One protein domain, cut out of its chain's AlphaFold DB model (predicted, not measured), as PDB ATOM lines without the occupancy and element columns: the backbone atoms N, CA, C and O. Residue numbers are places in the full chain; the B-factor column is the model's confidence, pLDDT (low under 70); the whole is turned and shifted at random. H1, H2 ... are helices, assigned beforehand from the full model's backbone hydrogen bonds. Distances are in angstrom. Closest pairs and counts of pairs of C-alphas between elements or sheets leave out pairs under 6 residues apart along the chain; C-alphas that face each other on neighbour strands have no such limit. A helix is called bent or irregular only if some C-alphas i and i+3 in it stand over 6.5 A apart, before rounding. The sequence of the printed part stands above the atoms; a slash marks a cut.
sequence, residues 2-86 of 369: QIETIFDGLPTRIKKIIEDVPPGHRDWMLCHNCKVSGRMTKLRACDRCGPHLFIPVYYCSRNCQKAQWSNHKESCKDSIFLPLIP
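AT A GLANCE: This is residues 2 to 86 of the 369 residues of the protein "MYND-type domain-containing protein" of Serendipita vermifera MAFF 305830 (UniProt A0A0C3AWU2). With little regular structure, the domain begins as a thin arm that bears H1 and makes much of the length, then becomes a body of loops with H2 and H3 forming a corner at its far side. The 85 printed residues hold three named helices, H1, H2 and H3 in order, and no named strand; the class is all helix, with 26 residues in them. It is loose, radius of gyration of the C-alphas 15.9 A, spanning 49 by 28 by 19 A.

HOW THE PARTS SIT: Look first at H1, residues 12 to 19, apart from both H2, residues 62 to 67, and H3, residues 69 to 80. H2 and H3 meet only through their tight link, one residue. Residues 44 to 45 pair antiparallel with 58 to 59. Every O i to N i+4 pair is within hydrogen-bond range in H2, 3 of 4 in H1, 5 of 8 in H3. H3 is irregular, but only just: C-alphas 71 and 74 are 7.0 A apart.

IN THESE COORDINATES: Find C-alpha 12 at (11.381, 21.852, 167.102); H1 runs 10.7 A to Glu 19. H2 covers 8.6 A, and H3 15.5 A, ending at C-alpha 80, (38.322, 48.503, 154.497).

THE WHOLE: The farthest C-alphas, Gln 2 and Ser 70, are 49.6 A apart. The printed part has no cut; H1 to H2 is a long link. Residues 2 to 28 and 85 to 86 have pLDDT under 70.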
ATOM      1  N   GLN A   2      12.668   6.720 159.326       28.39
ATOM      2  CA  GLN A   2      13.298   8.023 159.498       28.39
ATOM      3  C   GLN A   2      14.468   7.823 160.458       28.39
ATOM      4  O   GLN A   2      14.341   7.121 161.458       28.39
ATOM      5  N   ILE A   3      15.633   8.306 160.048       27.97
ATOM      6  CA  ILE A   3      16.850   8.294 160.849       27.97
ATOM      7  C   ILE A   3      16.661   9.413 161.863       27.97
ATOM      8  O   ILE A   3      16.554  10.563 161.441       27.97
ATOM      9  N   GLU A   4      16.592   9.087 163.153       31.98
ATOM     10  CA  GLU A   4      16.690  10.132 164.165       31.98
ATOM     11  C   GLU A   4      18.135  10.648 164.183       31.98
ATOM     12  O   GLU A   4      19.105   9.897 164.319       31.98
ATOM     13  N   THR A   5      18.269  11.936 163.904       39.19
ATOM     14  CA  THR A   5      19.522  12.673 163.809       39.19
ATOM     15  C   THR A   5      19.906  13.209 165.189       39.19
ATOM     16  O   THR A   5      19.063  13.412 166.052       39.19
ATOM     17  N   ILE A   6      21.179  13.547 165.400       38.09
ATOM     18  CA  ILE A   6      21.657  14.304 166.581       38.09
ATOM     19  C   ILE A   6      20.905  15.630 166.823       38.09
ATOM     20  O   ILE A   6      21.002  16.215 167.900       38.09
ATOM     21  N   PHE A   7      20.120  16.099 165.852       40.75
ATOM     22  CA  PHE A   7      19.243  17.250 166.011       40.75
ATOM     23  C   PHE A   7      17.954  16.907 166.756       40.75
ATOM     24  O   PHE A   7      17.209  17.826 167.086       40.75
ATOM     25  N   ASP A   8      17.692  15.634 167.084       50.69
ATOM     26  CA  ASP A   8      16.397  15.222 167.611       50.69
ATOM     27  C   ASP A   8      16.090  15.647 169.048       50.69
ATOM     28  O   ASP A   8      14.918  15.802 169.403       50.69
ATOM     29  N   GLY A   9      17.122  15.993 169.816       49.62
ATOM     30  CA  GLY A   9      16.991  16.645 171.119       49.62
ATOM     31  C   GLY A   9      16.818  18.169 171.057       49.62
ATOM     32  O   GLY A   9      16.551  18.796 172.082       49.62
ATOM     33  N   LEU A  10      16.966  18.802 169.886       44.34
ATOM     34  CA  LEU A  10      16.816  20.253 169.772       44.34
ATOM     35  C   LEU A  10      15.334  20.655 169.775       44.34
ATOM     36  O   LEU A  10      14.505  19.959 169.182       44.34
ATOM     37  N   PRO A  11      14.972  21.816 170.353       64.19
ATOM     38  CA  PRO A  11      13.623  22.354 170.230       64.19
ATOM     39  C   PRO A  11      13.179  22.382 168.762       64.19
ATOM     40  O   PRO A  11      13.945  22.802 167.894       64.19
ATOM     41  N   THR A  12      11.930  22.000 168.470       54.47
ATOM     42  CA  THR A  12      11.381  21.852 167.102       54.47
ATOM     43  C   THR A  12      11.611  23.083 166.216       54.47
ATOM     44  O   THR A  12      11.772  22.982 165.001       54.47
ATOM     45  N   ARG A  13      11.686  24.271 166.830       48.66
ATOM     46  CA  ARG A  13      12.010  25.535 166.159       48.66
ATOM     47  C   ARG A  13      13.432  25.567 165.587       48.66
ATOM     48  O   ARG A  13      13.619  26.159 164.534       48.66
ATOM     49  N   ILE A  14      14.411  24.972 166.266       45.03
ATOM     50  CA  ILE A  14      15.822  24.940 165.856       45.03
ATOM     51  C   ILE A  14      16.063  23.853 164.803       45.03
ATOM     52  O   ILE A  14      16.709  24.153 163.802       45.03
ATOM     53  N   LYS A  15      15.463  22.658 164.943       57.09
ATOM     54  CA  LYS A  15      15.524  21.607 163.902       57.09
ATOM     55  C   LYS A  15      15.075  22.138 162.537       57.09
ATOM     56  O   LYS A  15      15.813  22.078 161.561       57.09
ATOM     57  N   LYS A  16      13.936  22.838 162.518       55.72
ATOM     58  CA  LYS A  16      13.357  23.462 161.316       55.72
ATOM     59  C   LYS A  16      14.185  24.624 160.734       55.72
ATOM     60  O   LYS A  16      13.967  25.054 159.609       55.72
ATOM     61  N   ILE A  17      15.122  25.193 161.497       50.81
ATOM     62  CA  ILE A  17      16.054  26.230 161.014       50.81
ATOM     63  C   ILE A  17      17.306  25.598 160.391       50.81
ATOM     64  O   ILE A  17      17.888  26.192 159.483       50.81
ATOM     65  N   ILE A  18      17.702  24.421 160.879       50.09
ATOM     66  CA  ILE A  18      18.870  23.663 160.422       50.09
ATOM     67  C   ILE A  18      18.538  22.866 159.149       50.09
ATOM     68  O   ILE A  18      19.331  22.877 158.213       50.09
ATOM     69  N   GLU A  19      17.365  22.231 159.083       56.19
ATOM     70  CA  GLU A  19      16.975  21.344 157.971       56.19
ATOM     71  C   GLU A  19      16.547  22.092 156.695       56.19
ATOM     72  O   GLU A  19      16.841  21.644 155.589       56.19
ATOM     73  N   ASP A  20      15.909  23.260 156.819       48.69
ATOM     74  CA  ASP A  20      15.309  23.970 155.675       48.69
ATOM     75  C   ASP A  20      16.270  24.942 154.956       48.69
ATOM     76  O   ASP A  20      15.851  25.661 154.043       48.69
ATOM     77  N   VAL A  21      17.537  25.061 155.378       43.28
ATOM     78  CA  VAL A  21      18.352  26.234 155.020       43.28
ATOM     79  C   VAL A  21      19.774  25.889 154.570       43.28
ATOM     80  O   VAL A  21      20.632  25.603 155.402       43.28
ATOM     81  N   PRO A  22      20.085  26.007 153.266       43.50
ATOM     82  CA  PRO A  22      21.454  25.902 152.771       43.50
ATOM     83  C   PRO A  22      22.373  26.972 153.394       43.50
ATOM     84  O   PRO A  22      21.950  28.113 153.590       43.50
ATOM     85  N   PRO A  23      23.661  26.697 153.642       42.47
ATOM     86  CA  PRO A  23      24.589  27.728 154.100       42.47
ATOM     87  C   PRO A  23      24.672  28.899 153.103       42.47
ATOM     88  O   PRO A  23      24.843  28.713 151.899       42.47
ATOM     89  N   GLY A  24      24.512  30.126 153.613       50.88
ATOM     90  CA  GLY A  24      24.398  31.349 152.804       50.88
ATOM     91  C   GLY A  24      22.968  31.718 152.386       50.88
ATOM     92  O   GLY A  24      22.778  32.690 151.649       50.88
ATOM     93  N   HIS A  25      21.952  30.985 152.850       58.59
ATOM     94  CA  HIS A  25      20.561  31.375 152.652       58.59
ATOM     95  C   HIS A  25      20.250  32.669 153.409       58.59
ATOM     96  O   HIS A  25      20.794  32.949 154.480       58.59
ATOM     97  N   ARG A  26      19.306  33.449 152.875       60.75
ATOM     98  CA  ARG A  26      18.922  34.748 153.452       60.75
ATOM     99  C   ARG A  26      18.432  34.647 154.890       60.75
ATOM    100  O   ARG A  26      18.451  35.630 155.619       60.75
ATOM    101  N   ASP A  27      18.038  33.456 155.294       62.84
ATOM    102  CA  ASP A  27      17.358  33.188 156.545       62.84
ATOM    103  C   ASP A  27      18.236  33.334 157.778       62.84
ATOM    104  O   ASP A  27      17.717  33.605 158.859       62.84
ATOM    105  N   TRP A  28      19.549  33.190 157.615       68.38
ATOM    106  CA  TRP A  28      20.518  33.341 158.702       68.38
ATOM    107  C   TRP A  28      21.087  34.756 158.786       68.38
ATOM    108  O   TRP A  28      21.782  35.104 159.737       68.38
ATOM    109  N   MET A  29      20.773  35.601 157.805       86.81
ATOM    110  CA  MET A  29      21.147  37.003 157.845       86.81
ATOM    111  C   MET A  29      20.176  37.732 158.774       86.81
ATOM    112  O   MET A  29      18.961  37.675 158.579       86.81
ATOM    113  N   LEU A  30      20.705  38.428 159.778       93.62
ATOM    114  CA  LEU A  30      19.924  39.278 160.675       93.62
ATOM    115  C   LEU A  30      20.303  40.739 160.450       93.62
ATOM    116  O   LEU A  30      21.476  41.070 160.266       93.62
ATOM    117  N   CYS A  31      19.318  41.632 160.504       96.88
ATOM    118  CA  CYS A  31      19.587  43.061 160.567       96.88
ATOM    119  C   CYS A  31      20.415  43.355 161.818       96.88
ATOM    120  O   CYS A  31      19.986  43.070 162.934       96.88
ATOM    121  N   HIS A  32      21.580  43.970 161.652       96.94
ATOM    122  CA  HIS A  32      22.491  44.204 162.764       96.94
ATOM    123  C   HIS A  32      21.894  45.143 163.829       96.94
ATOM    124  O   HIS A  32      22.199  44.986 165.010       96.94
ATOM    125  N   ASN A  33      20.986  46.039 163.420       98.06
ATOM    126  CA  ASN A  33      20.251  46.948 164.301       98.06
ATOM    127  C   ASN A  33      19.048  46.264 164.984       98.06
ATOM    128  O   ASN A  33      19.092  45.959 166.167       98.06
ATOM    129  N   CYS A  34      17.976  45.979 164.233       97.56
ATOM    130  CA  CYS A  34      16.700  45.518 164.801       97.56
ATOM    131  C   CYS A  34      16.520  43.992 164.842       97.56
ATOM    132  O   CYS A  34      15.438  43.516 165.167       97.56
ATOM    133  N   LYS A  35      17.544  43.219 164.462       96.06
ATOM    134  CA  LYS A  35      17.571  41.744 164.496       96.06
ATOM    135  C   LYS A  35      16.504  41.025 163.655       96.06
ATOM    136  O   LYS A  35      16.397  39.807 163.735       96.06
ATOM    137  N   VAL A  36      15.764  41.733 162.795       95.31
ATOM    138  CA  VAL A  36      14.844  41.099 161.835       95.31
ATOM    139  C   VAL A  36      15.612  40.197 160.867       95.31
ATOM    140  O   VAL A  36      16.685  40.568 160.383       95.31
ATOM    141  N   SER A  37      15.066  39.017 160.589       92.38
ATOM    142  CA  SER A  37      15.704  38.029 159.723       92.38
ATOM    143  C   SER A  37      15.498  38.323 158.240       92.38
ATOM    144  O   SER A  37      14.504  38.931 157.831       92.38
ATOM    145  N   GLY A  38      16.417  37.826 157.411       87.06
ATOM    146  CA  GLY A  38      16.308  37.902 155.957       87.06
ATOM    147  C   GLY A  38      15.175  37.055 155.366       87.06
ATOM    148  O   GLY A  38      14.832  37.258 154.202       87.06
ATOM    149  N   ARG A  39      14.548  36.177 156.174       86.12
ATOM    150  CA  ARG A  39      13.249  35.545 155.862       86.12
ATOM    151  C   ARG A  39      12.132  36.575 155.787       86.12
ATOM    152  O   ARG A  39      11.306  36.529 154.886       86.12
ATOM    153  N   MET A  40      12.092  37.480 156.764       88.56
ATOM    154  CA  MET A  40      10.989  38.428 156.925       88.56
ATOM    155  C   MET A  40      11.156  39.671 156.053       88.56
ATOM    156  O   MET A  40      10.173  40.325 155.719       88.56
ATOM    157  N   THR A  41      12.391  40.036 155.701       92.94
ATOM    158  CA  THR A  41      12.648  41.247 154.918       92.94
ATOM    159  C   THR A  41      13.929  41.156 154.099       92.94
ATOM    160  O   THR A  41      14.876  40.458 154.450       92.94
ATOM    161  N   LYS A  42      13.995  41.904 152.995       95.00
ATOM    162  CA  LYS A  42      15.193  41.964 152.154       95.00
ATOM    163  C   LYS A  42      16.292  42.747 152.871       95.00
ATOM    164  O   LYS A  42      16.259  43.974 152.922       95.00
ATOM    165  N   LEU A  43      17.294  42.034 153.368       95.75
ATOM    166  CA  LEU A  43      18.490  42.638 153.943       95.75
ATOM    167  C   LEU A  43      19.475  43.083 152.855       95.75
ATOM    168  O   LEU A  43      19.603  42.443 151.808       95.75
ATOM    169  N   ARG A  44      20.175  44.188 153.110       96.31
ATOM    170  CA  ARG A  44      21.261  44.712 152.273       96.31
ATOM    171  C   ARG A  44      22.549  44.728 153.084       96.31
ATOM    172  O   ARG A  44      22.535  45.165 154.233       96.31
ATOM    173  N   ALA A  45      23.631  44.236 152.490       95.81
ATOM    174  CA  ALA A  45      24.962  44.381 153.061       95.81
ATOM    175  C   ALA A  45      25.352  45.867 153.096       95.81
ATOM    176  O   ALA A  45      24.897  46.651 152.264       95.81
ATOM    177  N   CYS A  46      26.190  46.255 154.051       96.94
ATOM    178  CA  CYS A  46      26.830  47.563 154.044       96.94
ATOM    179  C   CYS A  46      27.723  47.689 152.801       96.94
ATOM    180  O   CYS A  46      28.651  46.903 152.643       96.94
ATOM    181  N   ASP A  47      27.489  48.688 151.950       95.12
ATOM    182  CA  ASP A  47      28.243  48.855 150.695       95.12
ATOM    183  C   ASP A  47      29.744  49.096 150.920       95.12
ATOM    184  O   ASP A  47      30.557  48.839 150.040       95.12
ATOM    185  N   ARG A  48      30.116  49.588 152.109       95.44
ATOM    186  CA  ARG A  48      31.493  49.967 152.425       95.44
ATOM    187  C   ARG A  48      32.340  48.804 152.928       95.44
ATOM    188  O   ARG A  48      33.443  48.626 152.444       95.44
ATOM    189  N   CYS A  49      31.846  48.022 153.890       95.50
ATOM    190  CA  CYS A  49      32.590  46.875 154.421       95.50
ATOM    191  C   CYS A  49      32.139  45.533 153.833       95.50
ATOM    192  O   CYS A  49      32.859  44.550 153.942       95.50
ATOM    193  N   GLY A  50      30.971  45.469 153.191       92.44
ATOM    194  CA  GLY A  50      30.432  44.238 152.614       92.44
ATOM    195  C   GLY A  50      31.354  43.551 151.602       92.44
ATOM    196  O   GLY A  50      31.444  42.331 151.658       92.44
ATOM    197  N   PRO A  51      32.073  44.281 150.726       90.44
ATOM    198  CA  PRO A  51      33.052  43.677 149.814       90.44
ATOM    199  C   PRO A  51      34.327  43.146 150.489       90.44
ATOM    200  O   PRO A  51      35.072  42.389 149.875       90.44
ATOM    201  N   HIS A  52      34.597  43.561 151.726       87.19
ATOM    202  CA  HIS A  52      35.830  43.242 152.452       87.19
ATOM    203  C   HIS A  52      35.614  42.215 153.572       87.19
ATOM    204  O   HIS A  52      36.560  41.606 154.061       87.19
ATOM    205  N   LEU A  53      34.364  42.030 154.000       82.38
ATOM    206  CA  LEU A  53      33.998  41.112 155.067       82.38
ATOM    207  C   LEU A  53      33.476  39.798 154.506       82.38
ATOM    208  O   LEU A  53      32.590  39.773 153.653       82.38
ATOM    209  N   PHE A  54      33.953  38.696 155.083       73.94
ATOM    210  CA  PHE A  54      33.432  37.371 154.769       73.94
ATOM    211  C   PHE A  54      31.951  37.222 155.165       73.94
ATOM    212  O   PHE A  54      31.149  36.663 154.417       73.94
ATOM    213  N   ILE A  55      31.578  37.782 156.323       82.06
ATOM    214  CA  ILE A  55      30.188  37.923 156.771       82.06
ATOM    215  C   ILE A  55      29.848  39.417 156.758       82.06
ATOM    216  O   ILE A  55      30.194  40.132 157.701       82.06
ATOM    217  N   PRO A  56      29.189  39.921 155.700       89.12
ATOM    218  CA  PRO A  56      28.819  41.325 155.630       89.12
ATOM    219  C   PRO A  56      27.902  41.727 156.782       89.12
ATOM    220  O   PRO A  56      27.053  40.956 157.228       89.12
ATOM    221  N   VAL A  57      28.011  42.979 157.224       94.56
ATOM    222  CA  VAL A  57      27.017  43.553 158.135       94.56
ATOM    223  C   VAL A  57      25.761  43.876 157.332       94.56
ATOM    224  O   VAL A  57      25.814  44.639 156.365       94.56
ATOM    225  N   TYR A  58      24.633  43.290 157.725       96.38
ATOM    226  CA  TYR A  58      23.362  43.415 157.018       96.38
ATOM    227  C   TYR A  58      22.398  44.376 157.718       96.38
ATOM    228  O   TYR A  58      22.282  44.390 158.943       96.38
ATOM    229  N   TYR A  59      21.632  45.131 156.930       97.81
ATOM    230  CA  TYR A  59      20.572  46.017 157.410       97.81
ATOM    231  C   TYR A  59      19.296  45.839 156.590       97.81
ATOM    232  O   TYR A  59      19.341  45.707 155.368       97.81
ATOM    233  N   CYS A  60      18.135  45.874 157.246       97.81
ATOM    234  CA  CYS A  60      16.840  45.833 156.556       97.81
ATOM    235  C   CYS A  60      16.467  47.164 155.894       97.81
ATOM    236  O   CYS A  60      15.642  47.205 154.988       97.81
ATOM    237  N   SER A  61      17.066  48.269 156.341       97.94
ATOM    238  CA  SER A  61      16.802  49.609 155.822       97.94
ATOM    239  C   SER A  61      17.984  50.542 156.076       97.94
ATOM    240  O   SER A  61      18.787  50.329 156.987       97.94
ATOM    241  N   ARG A  62      18.045  51.639 155.313       98.00
ATOM    242  CA  ARG A  62      19.020  52.718 155.538       98.00
ATOM    243  C   ARG A  62      18.828  53.392 156.902       98.00
ATOM    244  O   ARG A  62      19.796  53.871 157.480       98.00
ATOM    245  N   ASN A  63      17.607  53.382 157.440       98.38
ATOM    246  CA  ASN A  63      17.316  53.893 158.781       98.38
ATOM    247  C   ASN A  63      17.983  53.029 159.856       98.38
ATOM    248  O   ASN A  63      18.645  53.565 160.736       98.38
ATOM    249  N   CYS A  64      17.900  51.698 159.738       98.50
ATOM    250  CA  CYS A  64      18.609  50.779 160.633       98.50
ATOM    251  C   CYS A  64      20.133  50.910 160.529       98.50
ATOM    252  O   CYS A  64      20.817  50.841 161.545       98.50
ATOM    253  N   GLN A  65      20.661  51.135 159.323       98.31
ATOM    254  CA  GLN A  65      22.089  51.399 159.141       98.31
ATOM    255  C   GLN A  65      22.521  52.698 159.832       98.31
ATOM    256  O   GLN A  65      23.532  52.702 160.522       98.31
ATOM    257  N   LYS A  66      21.754  53.788 159.674       98.19
ATOM    258  CA  LYS A  66      22.030  55.081 160.323       98.19
ATOM    259  C   LYS A  66      21.940  54.994 161.847       98.19
ATOM    260  O   LYS A  66      22.823  55.508 162.519       98.19
ATOM    261  N   ALA A  67      20.910  54.327 162.371       98.38
ATOM    262  CA  ALA A  67      20.713  54.151 163.810       98.38
ATOM    263  C   ALA A  67      21.885  53.399 164.460       98.38
ATOM    264  O   ALA A  67      22.373  53.805 165.506       98.38
ATOM    265  N   GLN A  68      22.390  52.361 163.792       98.19
ATOM    266  CA  GLN A  68      23.521  51.564 164.272       98.19
ATOM    267  C   GLN A  68      24.886  52.125 163.830       98.19
ATOM    268  O   GLN A  68      25.915  51.493 164.060       98.19
ATOM    269  N   TRP A  69      24.929  53.287 163.164       97.81
ATOM    270  CA  TRP A  69      26.161  53.788 162.551       97.81
ATOM    271  C   TRP A  69      27.216  54.167 163.584       97.81
ATOM    272  O   TRP A  69      28.384  53.895 163.342       97.81
ATOM    273  N   SER A  70      26.836  54.735 164.734       97.75
ATOM    274  CA  SER A  70      27.782  55.061 165.816       97.75
ATOM    275  C   SER A  70      28.608  53.841 166.233       97.75
ATOM    276  O   SER A  70      29.828  53.933 166.299       97.75
ATOM    277  N   ASN A  71      27.949  52.691 166.390       97.25
ATOM    278  CA  ASN A  71      28.569  51.428 166.789       97.25
ATOM    279  C   ASN A  71      29.292  50.730 165.623       97.25
ATOM    280  O   ASN A  71      30.316  50.081 165.802       97.25
ATOM    281  N   HIS A  72      28.765  50.844 164.402       97.06
ATOM    282  CA  HIS A  72      29.350  50.191 163.229       97.06
ATOM    283  C   HIS A  72      30.541  50.961 162.636       97.06
ATOM    284  O   HIS A  72      31.377  50.364 161.970       97.06
ATOM    285  N   LYS A  73      30.642  52.278 162.844       97.62
ATOM    286  CA  LYS A  73      31.591  53.156 162.139       97.62
ATOM    287  C   LYS A  73      33.049  52.730 162.288       97.62
ATOM    288  O   LYS A  73      33.781  52.817 161.306       97.62
ATOM    289  N   GLU A  74      33.459  52.323 163.485       94.94
ATOM    290  CA  GLU A  74      34.834  51.901 163.770       94.94
ATOM    291  C   GLU A  74      35.142  50.567 163.083       94.94
ATOM    292  O   GLU A  74      35.914  50.550 162.129       94.94
ATOM    293  N   SER A  75      34.376  49.514 163.395       92.38
ATOM    294  CA  SER A  75      34.498  48.205 162.721       92.38
ATOM    295  C   SER A  75      34.401  48.281 161.188       92.38
ATOM    296  O   SER A  75      35.086  47.554 160.469       92.38
ATOM    297  N   CYS A  76      33.570  49.182 160.654       96.50
ATOM    298  CA  CYS A  76      33.440  49.411 159.219       96.50
ATOM    299  C   CYS A  76      34.718  49.990 158.604       96.50
ATOM    300  O   CYS A  76      35.054  49.614 157.484       96.50
ATOM    301  N   LYS A  77      35.418  50.895 159.303       95.19
ATOM    302  CA  LYS A  77      36.697  51.451 158.835       95.19
ATOM    303  C   LYS A  77      37.782  50.383 158.821       95.19
ATOM    304  O   LYS A  77      38.465  50.263 157.810       95.19
ATOM    305  N   ASP A  78      37.871  49.595 159.885       90.12
ATOM    306  CA  ASP A  78      38.885  48.546 160.020       90.12
ATOM    307  C   ASP A  78      38.747  47.500 158.912       90.12
ATOM    308  O   ASP A  78      39.727  47.052 158.323       90.12
ATOM    309  N   SER A  79      37.501  47.202 158.538       89.38
ATOM    310  CA  SER A  79      37.192  46.266 157.457       89.38
ATOM    311  C   SER A  79      37.733  46.705 156.094       89.38
ATOM    312  O   SER A  79      38.009  45.851 155.266       89.38
ATOM    313  N   ILE A  80      37.883  48.006 155.821       89.19
ATOM    314  CA  ILE A  80      38.322  48.503 154.497       89.19
ATOM    315  C   ILE A  80      39.801  48.186 154.246       89.19
ATOM    316  O   ILE A  80      40.221  48.085 153.096       89.19
ATOM    317  N   PHE A  81      40.585  48.014 155.312       87.06
ATOM    318  CA  PHE A  81      41.986  47.610 155.211       87.06
ATOM    319  C   PHE A  81      42.149  46.116 154.915       87.06
ATOM    320  O   PHE A  81      43.241  45.686 154.548       87.06
ATOM    321  N   LEU A  82      41.076  45.327 155.036       80.06
ATOM    322  CA  LEU A  82      41.086  43.945 154.585       80.06
ATOM    323  C   LEU A  82      41.079  43.913 153.050       80.06
ATOM    324  O   LEU A  82      40.404  44.737 152.417       80.06
ATOM    325  N   PRO A  83      41.809  42.968 152.433       78.38
ATOM    326  CA  PRO A  83      41.822  42.828 150.986       78.38
ATOM    327  C   PRO A  83      40.391  42.694 150.459       78.38
ATOM    328  O   PRO A  83      39.577  41.948 151.006       78.38
ATOM    329  N   LEU A  84      40.090  43.443 149.392       80.00
ATOM    330  CA  LEU A  84      38.849  43.289 148.636       80.00
ATOM    331  C   LEU A  84      38.684  41.818 148.301       80.00
ATOM    332  O   LEU A  84      39.553  41.240 147.647       80.00
ATOM    333  N   ILE A  85      37.573  41.226 148.721       69.69
ATOM    334  CA  ILE A  85      37.274  39.866 148.324       69.69
ATOM    335  C   ILE A  85      36.690  39.970 146.908       69.69
ATOM    336  O   ILE A  85      35.586  40.506 146.759       69.69
ATOM    337  N   PRO A  86      37.412  39.539 145.848       60.50
ATOM    338  CA  PRO A  86      36.940  39.683 144.473       60.50
ATOM    339  C   PRO A  86      35.564  39.034 144.354       60.50
ATOM    340  O   PRO A  86      35.380  37.954 144.920       60.50
TER     341      PRO A  86